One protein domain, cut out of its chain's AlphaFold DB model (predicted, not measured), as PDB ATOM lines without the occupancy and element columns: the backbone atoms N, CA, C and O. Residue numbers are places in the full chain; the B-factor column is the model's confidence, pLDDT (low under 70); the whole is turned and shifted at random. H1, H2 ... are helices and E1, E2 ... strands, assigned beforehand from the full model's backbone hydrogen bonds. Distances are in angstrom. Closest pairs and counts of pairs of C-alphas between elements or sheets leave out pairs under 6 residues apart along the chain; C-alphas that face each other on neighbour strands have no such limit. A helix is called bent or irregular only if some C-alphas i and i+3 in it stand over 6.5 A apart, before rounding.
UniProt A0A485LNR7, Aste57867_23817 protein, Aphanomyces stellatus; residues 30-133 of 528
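This is residues 30 to 133 of the 528 residues of the protein "Aste57867_23817 protein" of Aphanomyces stellatus (UniProt A0A485LNR7). A small three-strand sheet, E1 E2 E3, and helix H1 lie along one side of a single long helix, H2. H1 and H2 make a helical hairpin; residues 95 to 106 then fold back along H2 to short H3, and H4 packs with its residues 121 to 125 on the later part of H2. The printed part has 104 residues, with three strands, then four helices, mostly helix; the sheet is antiparallel. It is compact, with a radius of gyration of the C-alphas of 14.1 A and spans of 42 by 31 by 21 A.

E1, residues 30 to 32, E2, residues 40 to 42, and E3, residues 49 to 51, form a meander, each strand the antiparallel neighbour of the one before. Within hydrogen-bond range are N 31 and O 40, 2.9 A, and N 41 and O 50, 2.8 A. H1, residues 52 to 66, is on the sheet; the C-alphas of Trp 41 and Met 55 are the closest to E2, 6.8 A. H1 is irregular, with C-alphas 62 and 65 7.2 A apart. H2, residues 71 to 94, is the hub and only grazes the sheet with residues 82 to 93. H1 and H2 touch, opposite ways at a steep tilt of 42 degrees, closest at C-alphas Leu 56 and Glu 79, 6.3 A. H3, residues 107 to 110, touches H2 at residues 73 to 81 alone, closest at C-alphas Ala 74 and Leu 110, 4.6 A. H4, residues 121 to 133, touches H2 with residues 121 to 125 alone, closest at C-alphas Val 88 and Pro 121, 4.5 A, the same way at a steep tilt of 51 degrees. Every O i to N i+4 pair is within range in H2 and H4, 9 of 11 in H1; H3 is too short for one.

E1 begins at C-alpha 30 (-134.148, 375.412, 12.902). H1 is 21.7 A long, H2 34.4 A and H4 18.8 A, ending at C-alpha 133 (-151.822, 361.256, 7.677).

The C-alphas of Gly 70 and Thr 133 are farthest apart, 42.2 A. The printed part has no cut, and the link H2 to H3 is long, 12 residues. Mean pLDDT of the printed part is 78.9; 26 residues are under 70, among them 113 to 120 and 129 to 133.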
ATOM      1  N   LEU A  30    -133.210 374.368  13.324       90.62
ATOM      2  CA  LEU A  30    -134.148 375.412  12.902       90.62
ATOM      3  C   LEU A  30    -135.332 375.471  13.881       90.62
ATOM      4  O   LEU A  30    -135.960 374.450  14.171       90.62
ATOM      5  N   VAL A  31    -135.632 376.669  14.381       89.50
ATOM      6  CA  VAL A  31    -136.622 376.903  15.443       89.50
ATOM      7  C   VAL A  31    -137.924 377.450  14.859       89.50
ATOM      8  O   VAL A  31    -138.968 376.809  14.990       89.50
ATOM      9  N   ASP A  32    -137.867 378.596  14.175       89.44
ATOM     10  CA  ASP A  32    -139.025 379.194  13.500       89.44
ATOM     11  C   ASP A  32    -138.602 380.104  12.338       89.44
ATOM     12  O   ASP A  32    -137.502 380.650  12.318       89.44
ATOM     13  N   CYS A  33    -139.512 380.311  11.390       89.19
ATOM     14  CA  CYS A  33    -139.417 381.294  10.317       89.19
ATOM     15  C   CYS A  33    -140.626 382.246  10.405       89.19
ATOM     16  O   CYS A  33    -141.700 381.935   9.865       89.19
ATOM     17  N   PRO A  34    -140.517 383.379  11.126       86.06
ATOM     18  CA  PRO A  34    -141.596 384.357  11.213       86.06
ATOM     19  C   PRO A  34    -141.735 385.157   9.910       86.06
ATOM     20  O   PRO A  34    -140.756 385.452   9.227       86.06
ATOM     21  N   VAL A  35    -142.968 385.527   9.560       81.81
ATOM     22  CA  VAL A  35    -143.259 386.257   8.317       81.81
ATOM     23  C   VAL A  35    -142.621 387.648   8.364       81.81
ATOM     24  O   VAL A  35    -142.868 388.417   9.289       81.81
ATOM     25  N   GLY A  36    -141.823 387.986   7.348       79.00
ATOM     26  CA  GLY A  36    -141.180 389.299   7.228       79.00
ATOM     27  C   GLY A  36    -139.868 389.456   8.008       79.00
ATOM     28  O   GLY A  36    -139.298 390.545   8.000       79.00
ATOM     29  N   THR A  37    -139.362 388.393   8.641       83.88
ATOM     30  CA  THR A  37    -138.053 388.376   9.320       83.88
ATOM     31  C   THR A  37    -137.239 387.139   8.927       83.88
ATOM     32  O   THR A  37    -137.831 386.143   8.517       83.88
ATOM     33  N   PRO A  38    -135.900 387.151   9.067       87.31
ATOM     34  CA  PRO A  38    -135.081 385.960   8.843       87.31
ATOM     35  C   PRO A  38    -135.470 384.799   9.767       87.31
ATOM     36  O   PRO A  38    -135.870 385.022  10.911       87.31
ATOM     37  N   CYS A  39    -135.290 383.569   9.286       91.38
ATOM     38  CA  CYS A  39    -135.465 382.369  10.096       91.38
ATOM     39  C   CYS A  39    -134.489 382.329  11.283       91.38
ATOM     40  O   CYS A  39    -133.358 382.826  11.213       91.38
ATOM     41  N   LEU A  40    -134.949 381.730  12.378       93.69
ATOM     42  CA  LEU A  40    -134.269 381.641  13.663       93.69
ATOM     43  C   LEU A  40    -133.777 380.215  13.903       93.69
ATOM     44  O   LEU A  40    -134.542 379.254  13.832       93.69
ATOM     45  N   TRP A  41    -132.499 380.106  14.240       93.62
ATOM     46  CA  TRP A  41    -131.780 378.861  14.477       93.62
ATOM     47  C   TRP A  41    -131.171 378.843  15.877       93.62
ATOM     48  O   TRP A  41    -130.845 379.891  16.431       93.62
ATOM     49  N   GLU A  42    -130.958 377.659  16.437       91.50
ATOM     50  CA  GLU A  42    -130.356 377.490  17.758       91.50
ATOM     51  C   GLU A  42    -128.824 377.577  17.695       91.50
ATOM     52  O   GLU A  42    -128.159 376.701  17.140       91.50
ATOM     53  N   GLY A  43    -128.276 378.666  18.235       85.00
ATOM     54  CA  GLY A  43    -126.854 379.012  18.260       85.00
ATOM     55  C   GLY A  43    -126.011 378.179  19.225       85.00
ATOM     56  O   GLY A  43    -126.500 377.332  19.967       85.00
ATOM     57  N   THR A  44    -124.700 378.419  19.210       79.00
ATOM     58  CA  THR A  44    -123.710 377.678  20.026       79.00
ATOM     59  C   THR A  44    -123.891 377.844  21.537       79.00
ATOM     60  O   THR A  44    -123.440 377.008  22.319       79.00
ATOM     61  N   SER A  45    -124.541 378.926  21.958       75.88
ATOM     62  CA  SER A  45    -124.878 379.196  23.354       75.88
ATOM     63  C   SER A  45    -126.326 378.782  23.618       75.88
ATOM     64  O   SER A  45    -127.224 379.184  22.878       75.88
ATOM     65  N   ALA A  46    -126.562 378.002  24.678       60.16
ATOM     66  CA  ALA A  46    -127.899 377.517  25.034       60.16
ATOM     67  C   ALA A  46    -128.928 378.666  25.071       60.16
ATOM     68  O   ALA A  46    -128.646 379.730  25.627       60.16
ATOM     69  N   ASN A  47    -130.104 378.456  24.471       65.00
ATOM     70  CA  ASN A  47    -131.180 379.449  24.310       65.00
ATOM     71  C   ASN A  47    -130.829 380.707  23.489       65.00
ATOM     72  O   ASN A  47    -131.538 381.711  23.579       65.00
ATOM     73  N   THR A  48    -129.768 380.690  22.679       82.31
ATOM     74  CA  THR A  48    -129.444 381.827  21.800       82.31
ATOM     75  C   THR A  48    -129.987 381.569  20.404       82.31
ATOM     76  O   THR A  48    -129.580 380.611  19.755       82.31
ATOM     77  N   LEU A  49    -130.896 382.424  19.929       90.12
ATOM     78  CA  LEU A  49    -131.421 382.346  18.567       90.12
ATOM     79  C   LEU A  49    -130.596 383.223  17.628       90.12
ATOM     80  O   LEU A  49    -130.355 384.398  17.909       90.12
ATOM     81  N   VAL A  50    -130.169 382.650  16.509       90.38
ATOM     82  CA  VAL A  50    -129.337 383.309  15.499       90.38
ATOM     83  C   VAL A  50    -129.970 383.192  14.113       90.38
ATOM     84  O   VAL A  50    -130.752 382.284  13.851       90.38
ATOM     85  N   THR A  51    -129.646 384.117  13.209       94.00
ATOM     86  CA  THR A  51    -130.119 384.072  11.815       94.00
ATOM     87  C   THR A  51    -129.338 383.048  10.992       94.00
ATOM     88  O   THR A  51    -128.213 382.715  11.359       94.00
ATOM     89  N   GLY A  52    -129.867 382.606   9.845       88.94
ATOM     90  CA  GLY A  52    -129.166 381.706   8.914       88.94
ATOM     91  C   GLY A  52    -127.711 382.120   8.600       88.94
ATOM     92  O   GLY A  52    -126.800 381.316   8.797       88.94
ATOM     93  N   PRO A  53    -127.423 383.387   8.238       90.69
ATOM     94  CA  PRO A  53    -126.045 383.841   8.021       90.69
ATOM     95  C   PRO A  53    -125.155 383.725   9.265       90.69
ATOM     96  O   PRO A  53    -123.992 383.333   9.179       90.69
ATOM     97  N   ARG A  54    -125.690 384.039  10.450       88.69
ATOM     98  CA  ARG A  54    -124.945 383.891  11.705       88.69
ATOM     99  C   ARG A  54    -124.744 382.415  12.063       88.69
ATOM    100  O   ARG A  54    -123.667 382.066  12.541       88.69
ATOM    101  N   MET A  55    -125.728 381.565  11.775       94.00
ATOM    102  CA  MET A  55    -125.647 380.116  11.932       94.00
ATOM    103  C   MET A  55    -124.545 379.529  11.052       94.00
ATOM    104  O   MET A  55    -123.716 378.785  11.557       94.00
ATOM    105  N   LEU A  56    -124.456 379.929   9.780       90.75
ATOM    106  CA  LEU A  56    -123.372 379.527   8.877       90.75
ATOM    107  C   LEU A  56    -121.993 379.810   9.491       90.75
ATOM    108  O   LEU A  56    -121.137 378.927   9.541       90.75
ATOM    109  N   HIS A  57    -121.790 381.026  10.006       88.69
ATOM    110  CA  HIS A  57    -120.534 381.409  10.650       88.69
ATOM    111  C   HIS A  57    -120.235 380.585  11.906       88.69
ATOM    112  O   HIS A  57    -119.115 380.098  12.061       88.69
ATOM    113  N   GLU A  58    -121.213 380.418  12.797       90.31
ATOM    114  CA  GLU A  58    -121.036 379.632  14.022       90.31
ATOM    115  C   GLU A  58    -120.799 378.146  13.722       90.31
ATOM    116  O   GLU A  58    -119.966 377.508  14.365       90.31
ATOM    117  N   PHE A  59    -121.472 377.603  12.711       90.88
ATOM    118  CA  PHE A  59    -121.372 376.206  12.306       90.88
ATOM    119  C   PHE A  59    -120.011 375.884  11.683       90.88
ATOM    120  O   PHE A  59    -119.375 374.893  12.054       90.88
ATOM    121  N   LEU A  60    -119.516 376.746  10.789       87.19
ATOM    122  CA  LEU A  60    -118.169 376.617  10.231       87.19
ATOM    123  C   LEU A  60    -117.106 376.785  11.322       87.19
ATOM    124  O   LEU A  60    -116.184 375.977  11.391       87.19
ATOM    125  N   ALA A  61    -117.255 377.755  12.228       84.00
ATOM    126  CA  ALA A  61    -116.319 377.935  13.340       84.00
ATOM    127  C   ALA A  61    -116.265 376.710  14.274       84.00
ATOM    128  O   ALA A  61    -115.191 376.350  14.754       84.00
ATOM    129  N   ALA A  62    -117.403 376.051  14.509       81.94
ATOM    130  CA  ALA A  62    -117.490 374.882  15.378       81.94
ATOM    131  C   ALA A  62    -116.986 373.585  14.723       81.94
ATOM    132  O   ALA A  62    -116.452 372.718  15.419       81.94
ATOM    133  N   TYR A  63    -117.178 373.417  13.408       84.94
ATOM    134  CA  TYR A  63    -117.022 372.108  12.763       84.94
ATOM    135  C   TYR A  63    -116.094 372.066  11.542       84.94
ATOM    136  O   TYR A  63    -115.654 370.973  11.183       84.94
ATOM    137  N   HIS A  64    -115.733 373.199  10.926       81.00
ATOM    138  CA  HIS A  64    -114.821 373.202   9.770       81.00
ATOM    139  C   HIS A  64    -113.382 372.841  10.151       81.00
ATOM    140  O   HIS A  64    -112.730 372.125   9.402       81.00
ATOM    141  N   GLY A  65    -112.906 373.244  11.336       63.94
ATOM    142  CA  GLY A  65    -111.514 373.021  11.765       63.94
ATOM    143  C   GLY A  65    -111.061 371.552  11.837       63.94
ATOM    144  O   GLY A  65    -109.867 371.295  11.943       63.94
ATOM    145  N   GLY A  66    -111.993 370.591  11.767       56.91
ATOM    146  CA  GLY A  66    -111.717 369.151  11.663       56.91
ATOM    147  C   GLY A  66    -112.151 368.513  10.336       56.91
ATOM    148  O   GLY A  66    -112.191 367.288  10.241       56.91
ATOM    149  N   SER A  67    -112.528 369.315   9.338       62.16
ATOM    150  CA  SER A  67    -113.000 368.863   8.029       62.16
ATOM    151  C   SER A  67    -111.854 368.778   7.022       62.16
ATOM    152  O   SER A  67    -111.002 369.659   6.963       62.16
ATOM    153  N   ALA A  68    -111.861 367.739   6.182       66.94
ATOM    154  CA  ALA A  68    -110.948 367.610   5.043       66.94
ATOM    155  C   ALA A  68    -111.348 368.484   3.832       66.94
ATOM    156  O   ALA A  68    -110.623 368.523   2.841       66.94
ATOM    157  N   VAL A  69    -112.505 369.158   3.893       71.81
ATOM    158  CA  VAL A  69    -113.066 369.969   2.800       71.81
ATOM    159  C   VAL A  69    -112.572 371.413   2.887       71.81
ATOM    160  O   VAL A  69    -112.481 371.989   3.976       71.81
ATOM    161  N   GLY A  70    -112.257 372.011   1.734       80.19
ATOM    162  CA  GLY A  70    -111.821 373.405   1.645       80.19
ATOM    163  C   GLY A  70    -112.857 374.360   2.243       80.19
ATOM    164  O   GLY A  70    -114.057 374.123   2.142       80.19
ATOM    165  N   TYR A  71    -112.407 375.444   2.883       84.19
ATOM    166  CA  TYR A  71    -113.301 376.381   3.582       84.19
ATOM    167  C   TYR A  71    -114.418 376.925   2.680       84.19
ATOM    168  O   TYR A  71    -115.575 376.949   3.091       84.19
ATOM    169  N   ASP A  72    -114.094 377.297   1.439       83.69
ATOM    170  CA  ASP A  72    -115.068 377.854   0.492       83.69
ATOM    171  C   ASP A  72    -116.106 376.820   0.030       83.69
ATOM    172  O   ASP A  72    -117.284 377.144  -0.136       83.69
ATOM    173  N   GLU A  73    -115.694 375.560  -0.117       81.88
ATOM    174  CA  GLU A  73    -116.583 374.448  -0.464       81.88
ATOM    175  C   GLU A  73    -117.501 374.101   0.714       81.88
ATOM    176  O   GLU A  73    -118.719 374.049   0.558       81.88
ATOM    177  N   ALA A  74    -116.946 373.983   1.923       80.38
ATOM    178  CA  ALA A  74    -117.723 373.753   3.137       80.38
ATOM    179  C   ALA A  74    -118.721 374.889   3.397       80.38
ATOM    180  O   ALA A  74    -119.864 374.640   3.779       80.38
ATOM    181  N   LYS A  75    -118.312 376.139   3.156       89.44
ATOM    182  CA  LYS A  75    -119.186 377.308   3.254       89.44
ATOM    183  C   LYS A  75    -120.345 377.214   2.266       89.44
ATOM    184  O   LYS A  75    -121.488 377.342   2.690       89.44
ATOM    185  N   THR A  76    -120.057 376.951   0.993       84.19
ATOM    186  CA  THR A  76    -121.072 376.840  -0.070       84.19
ATOM    187  C   THR A  76    -122.075 375.725   0.229       84.19
ATOM    188  O   THR A  76    -123.284 375.909   0.082       84.19
ATOM    189  N   ASN A  77    -121.585 374.583   0.709       85.19
ATOM    190  CA  ASN A  77    -122.412 373.439   1.075       85.19
ATOM    191  C   ASN A  77    -123.364 373.787   2.224       85.19
ATOM    192  O   ASN A  77    -124.582 373.667   2.081       85.19
ATOM    193  N   VAL A  78    -122.829 374.283   3.343       88.56
ATOM    194  CA  VAL A  78    -123.637 374.627   4.523       88.56
ATOM    195  C   VAL A  78    -124.628 375.752   4.212       88.56
ATOM    196  O   VAL A  78    -125.774 375.687   4.648       88.56
ATOM    197  N   GLU A  79    -124.228 376.754   3.428       91.19
ATOM    198  CA  GLU A  79    -125.095 377.862   3.007       91.19
ATOM    199  C   GLU A  79    -126.292 377.375   2.176       91.19
ATOM    200  O   GLU A  79    -127.436 377.778   2.416       91.19
ATOM    201  N   GLY A  80    -126.065 376.443   1.251       84.19
ATOM    202  CA  GLY A  80    -127.150 375.843   0.483       84.19
ATOM    203  C   GLY A  80    -128.084 374.975   1.338       84.19
ATOM    204  O   GLY A  80    -129.298 375.008   1.144       84.19
ATOM    205  N   HIS A  81    -127.552 374.249   2.328       88.06
ATOM    206  CA  HIS A  81    -128.353 373.437   3.256       88.06
ATOM    207  C   HIS A  81    -129.239 374.294   4.159       88.06
ATOM    208  O   HIS A  81    -130.410 373.974   4.355       88.06
ATOM    209  N   ILE A  82    -128.712 375.414   4.664       90.69
ATOM    210  CA  ILE A  82    -129.496 376.415   5.406       90.69
ATOM    211  C   ILE A  82    -130.664 376.895   4.544       90.69
ATOM    212  O   ILE A  82    -131.814 376.827   4.975       90.69
ATOM    213  N   THR A  83    -130.378 377.288   3.301       88.00
ATOM    214  CA  THR A  83    -131.392 377.784   2.360       88.00
ATOM    215  C   THR A  83    -132.483 376.741   2.093       88.00
ATOM    216  O   THR A  83    -133.673 377.055   2.122       88.00
ATOM    217  N   TYR A  84    -132.098 375.481   1.871       86.00
ATOM    218  CA  TYR A  84    -133.040 374.392   1.617       86.00
ATOM    219  C   TYR A  84    -133.942 374.100   2.822       86.00
ATOM    220  O   TYR A  84    -135.160 373.993   2.678       86.00
ATOM    221  N   ILE A  85    -133.363 374.007   4.021       89.81
ATOM    222  CA  ILE A  85    -134.100 373.712   5.257       89.81
ATOM    223  C   ILE A  85    -135.105 374.829   5.576       89.81
ATOM    224  O   ILE A  85    -136.253 374.539   5.925       89.81
ATOM    225  N   GLU A  86    -134.719 376.097   5.403       91.50
ATOM    226  CA  GLU A  86    -135.631 377.242   5.554       91.50
ATOM    227  C   GLU A  86    -136.782 377.183   4.539       91.50
ATOM    228  O   GLU A  86    -137.943 377.409   4.897       91.50
ATOM    229  N   ALA A  87    -136.502 376.808   3.288       84.31
ATOM    230  CA  ALA A  87    -137.526 376.653   2.257       84.31
ATOM    231  C   ALA A  87    -138.513 375.517   2.587       84.31
ATOM    232  O   ALA A  87    -139.727 375.699   2.499       84.31
ATOM    233  N   VAL A  88    -138.025 374.357   3.032       82.75
ATOM    234  CA  VAL A  88    -138.885 373.229   3.434       82.75
ATOM    235  C   VAL A  88    -139.782 373.625   4.609       82.75
ATOM    236  O   VAL A  88    -140.986 373.354   4.599       82.75
ATOM    237  N   TYR A  89    -139.224 374.311   5.605       88.81
ATOM    238  CA  TYR A  89    -139.970 374.766   6.777       88.81
ATOM    239  C   TYR A  89    -141.056 375.778   6.416       88.81
ATOM    240  O   TYR A  89    -142.206 375.648   6.840       88.81
ATOM    241  N   THR A  90    -140.714 376.779   5.607       86.19
ATOM    242  CA  THR A  90    -141.666 377.808   5.175       86.19
ATOM    243  C   THR A  90    -142.781 377.220   4.309       86.19
ATOM    244  O   THR A  90    -143.943 377.575   4.512       86.19
ATOM    245  N   HIS A  91    -142.485 376.254   3.432       84.00
ATOM    246  CA  HIS A  91    -143.511 375.544   2.662       84.00
ATOM    247  C   HIS A  91    -144.408 374.635   3.512       84.00
ATOM    248  O   HIS A  91    -145.594 374.514   3.192       84.00
ATOM    249  N   ALA A  92    -143.886 374.019   4.579       80.94
ATOM    250  CA  ALA A  92    -144.689 373.254   5.535       80.94
ATOM    251  C   ALA A  92    -145.659 374.177   6.281       80.94
ATOM    252  O   ALA A  92    -146.866 373.939   6.295       80.94
ATOM    253  N   LYS A  93    -145.143 375.298   6.800       84.69
ATOM    254  CA  LYS A  93    -145.923 376.309   7.525       84.69
ATOM    255  C   LYS A  93    -146.994 376.959   6.645       84.69
ATOM    256  O   LYS A  93    -148.114 377.156   7.100       84.69
ATOM    257  N   ALA A  94    -146.693 377.225   5.373       82.50
ATOM    258  CA  ALA A  94    -147.663 377.747   4.404       82.50
ATOM    259  C   ALA A  94    -148.834 376.785   4.126       82.50
ATOM    260  O   ALA A  94    -149.891 377.221   3.675       82.50
ATOM    261  N   ARG A  95    -148.656 375.487   4.396       81.50
ATOM    262  CA  ARG A  95    -149.673 374.435   4.245       81.50
ATOM    263  C   ARG A  95    -150.302 374.014   5.579       81.50
ATOM    264  O   ARG A  95    -150.964 372.984   5.623       81.50
ATOM    265  N   ASP A  96    -150.080 374.788   6.647       83.44
ATOM    266  CA  ASP A  96    -150.501 374.475   8.023       83.44
ATOM    267  C   ASP A  96    -150.052 373.071   8.481       83.44
ATOM    268  O   ASP A  96    -150.731 372.364   9.226       83.44
ATOM    269  N   HIS A  97    -148.890 372.630   7.985       80.56
ATOM    270  CA  HIS A  97    -148.336 371.312   8.260       80.56
ATOM    271  C   HIS A  97    -147.156 371.411   9.222       80.56
ATOM    272  O   HIS A  97    -146.210 372.169   9.004       80.56
ATOM    273  N   THR A  98    -147.184 370.595  10.274       80.25
ATOM    274  CA  THR A  98    -146.044 370.436  11.181       80.25
ATOM    275  C   THR A  98    -145.238 369.224  10.750       80.25
ATOM    276  O   THR A  98    -145.753 368.106  10.732       80.25
ATOM    277  N   MET A  99    -143.963 369.437  10.424       74.44
ATOM    278  CA  MET A  99    -143.071 368.341  10.060       74.44
ATOM    279  C   MET A  99    -142.947 367.336  11.206       74.44
ATOM    280  O   MET A  99    -142.747 367.708  12.362       74.44
ATOM    281  N   SER A 100    -143.009 366.046  10.878       67.62
ATOM    282  CA  SER A 100    -142.878 364.955  11.857       67.62
ATOM    283  C   SER A 100    -141.473 364.826  12.464       67.62
ATOM    284  O   SER A 100    -141.253 363.995  13.344       67.62
ATOM    285  N   MET A 101    -140.506 365.605  11.973       66.75
ATOM    286  CA  MET A 101    -139.120 365.620  12.423       66.75
ATOM    287  C   MET A 101    -138.593 367.048  12.537       66.75
ATOM    288  O   MET A 101    -138.989 367.939  11.785       66.75
ATOM    289  N   GLN A 102    -137.674 367.249  13.478       77.12
ATOM    290  CA  GLN A 102    -137.010 368.528  13.691       77.12
ATOM    291  C   GLN A 102    -135.872 368.682  12.674       77.12
ATOM    292  O   GLN A 102    -135.054 367.776  12.515       77.12
ATOM    293  N   MET A 103    -135.846 369.808  11.961       83.00
ATOM    294  CA  MET A 103    -134.867 370.066  10.900       83.00
ATOM    295  C   MET A 103    -133.684 370.869  11.441       83.00
ATOM    296  O   MET A 103    -133.862 371.770  12.258       83.00
ATOM    297  N   GLY A 104    -132.470 370.552  10.993       87.69
ATOM    298  CA  GLY A 104    -131.257 371.193  11.489       87.69
ATOM    299  C   GLY A 104    -130.007 370.795  10.716       87.69
ATOM    300  O   GLY A 104    -130.038 369.914   9.856       87.69
ATOM    301  N   LEU A 105    -128.895 371.451  11.031       88.31
ATOM    302  CA  LEU A 105    -127.597 371.181  10.439       88.31
ATOM    303  C   LEU A 105    -126.866 370.046  11.162       88.31
ATOM    304  O   LEU A 105    -126.858 369.961  12.386       88.31
ATOM    305  N   THR A 106    -126.179 369.201  10.396       86.75
ATOM    306  CA  THR A 106    -125.276 368.170  10.919       86.75
ATOM    307  C   THR A 106    -123.915 368.289  10.244       86.75
ATOM    308  O   THR A 106    -123.813 368.855   9.157       86.75
ATOM    309  N   ARG A 107    -122.844 367.750  10.852       84.56
ATOM    310  CA  ARG A 107    -121.473 367.844  10.299       84.56
ATOM    311  C   ARG A 107    -121.352 367.332   8.858       84.56
ATOM    312  O   ARG A 107    -120.463 367.763   8.136       84.56
ATOM    313  N   ARG A 108    -122.261 366.453   8.431       79.62
ATOM    314  CA  ARG A 108    -122.360 365.954   7.055       79.62
ATOM    315  C   ARG A 108    -122.546 367.080   6.030       79.62
ATOM    316  O   ARG A 108    -121.958 367.015   4.957       79.62
ATOM    317  N   HIS A 109    -123.252 368.150   6.394       86.25
ATOM    318  CA  HIS A 109    -123.492 369.306   5.526       86.25
ATOM    319  C   HIS A 109    -122.222 370.113   5.198       86.25
ATOM    320  O   HIS A 109    -122.275 370.990   4.346       86.25
ATOM    321  N   LEU A 110    -121.074 369.819   5.828       82.25
ATOM    322  CA  LEU A 110    -119.770 370.345   5.397       82.25
ATOM    323  C   LEU A 110    -119.287 369.701   4.091       82.25
ATOM    324  O   LEU A 110    -118.515 370.314   3.358       82.25
ATOM    325  N   HIS A 111    -119.708 368.465   3.819       80.75
ATOM    326  CA  HIS A 111    -119.174 367.619   2.750       80.75
ATOM    327  C   HIS A 111    -120.159 367.399   1.600       80.75
ATOM    328  O   HIS A 111    -119.746 367.016   0.512       80.75
ATOM    329  N   GLU A 112    -121.452 367.612   1.839       76.69
ATOM    330  CA  GLU A 112    -122.496 367.363   0.847       76.69
ATOM    331  C   GLU A 112    -122.929 368.660   0.161       76.69
ATOM    332  O   GLU A 112    -123.364 369.582   0.855       76.69
ATOM    333  N   PRO A 113    -122.891 368.748  -1.179       69.19
ATOM    334  CA  PRO A 113    -123.422 369.901  -1.887       69.19
ATOM    335  C   PRO A 113    -124.945 369.961  -1.758       69.19
ATOM    336  O   PRO A 113    -125.647 368.988  -2.017       69.19
ATOM    337  N   ALA A 114    -125.478 371.129  -1.405       55.16
ATOM    338  CA  ALA A 114    -126.919 371.327  -1.219       55.16
ATOM    339  C   ALA A 114    -127.751 371.124  -2.499       55.16
ATOM    340  O   ALA A 114    -128.943 370.845  -2.434       55.16
ATOM    341  N   HIS A 115    -127.123 371.200  -3.677       51.88
ATOM    342  CA  HIS A 115    -127.759 370.847  -4.950       51.88
ATOM    343  C   HIS A 115    -128.027 369.337  -5.117       51.88
ATOM    344  O   HIS A 115    -128.556 368.933  -6.147       51.88
ATOM    345  N   MET A 116    -127.682 368.506  -4.124       43.25
ATOM    346  CA  MET A 116    -127.936 367.060  -4.100       43.25
ATOM    347  C   MET A 116    -129.303 366.681  -3.499       43.25
ATOM    348  O   MET A 116    -129.605 365.496  -3.365       43.25
ATOM    349  N   TYR A 117    -130.149 367.651  -3.136       51.47
ATOM    350  CA  TYR A 117    -131.545 367.362  -2.807       51.47
ATOM    351  C   TYR A 117    -132.354 367.129  -4.093       51.47
ATOM    352  O   TYR A 117    -132.712 368.074  -4.790       51.47
ATOM    353  N   ASP A 118    -132.666 365.861  -4.378       45.56
ATOM    354  CA  ASP A 118    -133.465 365.383  -5.528       45.56
ATOM    355  C   ASP A 118    -134.956 365.802  -5.485       45.56
ATOM    356  O   ASP A 118    -135.736 365.423  -6.360       45.56
ATOM    357  N   HIS A 119    -135.370 366.569  -4.470       52.25
ATOM    358  CA  HIS A 119    -136.753 366.996  -4.252       52.25
ATOM    359  C   HIS A 119    -136.833 368.488  -3.952       52.25
ATOM    360  O   HIS A 119    -136.139 368.993  -3.059       52.25
ATOM    361  N   MET A 120    -137.733 369.183  -4.650       69.88
ATOM    362  CA  MET A 120    -138.043 370.581  -4.349       69.88
ATOM    363  C   MET A 120    -138.634 370.681  -2.933       69.88
ATOM    364  O   MET A 120    -139.329 369.761  -2.496       69.88
ATOM    365  N   PRO A 121    -138.432 371.793  -2.204       74.50
ATOM    366  CA  PRO A 121    -138.953 371.952  -0.846       74.50
ATOM    367  C   PRO A 121    -140.442 371.596  -0.670       74.50
ATOM    368  O   PRO A 121    -140.827 371.013   0.341       74.50
ATOM    369  N   GLU A 122    -141.277 371.877  -1.674       68.25
ATOM    370  CA  GLU A 122    -142.704 371.525  -1.687       68.25
ATOM    371  C   GLU A 122    -142.987 370.016  -1.735       68.25
ATOM    372  O   GLU A 122    -143.950 369.536  -1.127       68.25
ATOM    373  N   GLU A 123    -142.154 369.256  -2.443       62.56
ATOM    374  CA  GLU A 123    -142.282 367.804  -2.566       62.56
ATOM    375  C   GLU A 123    -141.915 367.130  -1.243       62.56
ATOM    376  O   GLU A 123    -142.646 366.259  -0.770       62.56
ATOM    377  N   THR A 124    -140.865 367.616  -0.576       68.44
ATOM    378  CA  THR A 124    -140.461 367.171   0.768       68.44
ATOM    379  C   THR A 124    -141.581 367.366   1.793       68.44
ATOM    380  O   THR A 124    -141.852 366.476   2.605       68.44
ATOM    381  N   VAL A 125    -142.291 368.497   1.732       74.12
ATOM    382  CA  VAL A 125    -143.468 368.759   2.578       74.12
ATOM    383  C   VAL A 125    -144.605 367.790   2.259       74.12
ATOM    384  O   VAL A 125    -145.191 367.206   3.171       74.12
ATOM    385  N   SER A 126    -144.889 367.570   0.976       66.69
ATOM    386  CA  SER A 126    -145.970 366.682   0.527       66.69
ATOM    387  C   SER A 126    -145.741 365.231   0.971       66.69
ATOM    388  O   SER A 126    -146.658 364.577   1.474       66.69
ATOM    389  N   ILE A 127    -144.499 364.744   0.885       64.88
ATOM    390  CA  ILE A 127    -144.099 363.418   1.380       64.88
ATOM    391  C   ILE A 127    -144.338 363.311   2.894       64.88
ATOM    392  O   ILE A 127    -144.920 362.330   3.371       64.88
ATOM    393  N   ASN A 128    -143.955 364.336   3.661       73.69
ATOM    394  CA  ASN A 128    -144.140 364.338   5.111       73.69
ATOM    395  C   ASN A 128    -145.629 364.382   5.524       73.69
ATOM    396  O   ASN A 128    -146.033 363.692   6.466       73.69
ATOM    397  N   MET A 129    -146.468 365.125   4.795       66.31
ATOM    398  CA  MET A 129    -147.924 365.165   5.007       66.31
ATOM    399  C   MET A 129    -148.576 363.789   4.807       66.31
ATOM    400  O   MET A 129    -149.392 363.357   5.631       66.31
ATOM    401  N   HIS A 130    -148.194 363.065   3.751       59.97
ATOM    402  CA  HIS A 130    -148.708 361.719   3.483       59.97
ATOM    403  C   HIS A 130    -148.291 360.705   4.558       59.97
ATOM    404  O   HIS A 130    -149.122 359.904   5.007       59.97
ATOM    405  N   ALA A 131    -147.046 360.780   5.031       56.59
ATOM    406  CA  ALA A 131    -146.562 359.943   6.126       56.59
ATOM    407  C   ALA A 131    -147.347 360.202   7.427       56.59
ATOM    408  O   ALA A 131    -147.838 359.268   8.061       56.59
ATOM    409  N   THR A 132    -147.559 361.473   7.780       58.56
ATOM    410  CA  THR A 132    -148.254 361.869   9.019       58.56
ATOM    411  C   THR A 132    -149.738 361.483   9.003       58.56
ATOM    412  O   THR A 132    -150.273 360.983   9.996       58.56
ATOM    413  N   THR A 133    -150.406 361.632   7.855       50.28
ATOM    414  CA  THR A 133    -151.822 361.256   7.677       50.28
ATOM    415  C   THR A 133    -152.038 359.748   7.829       50.28
ATOM    416  O   THR A 133    -153.031 359.309   8.416       50.28
TER     417      THR A 133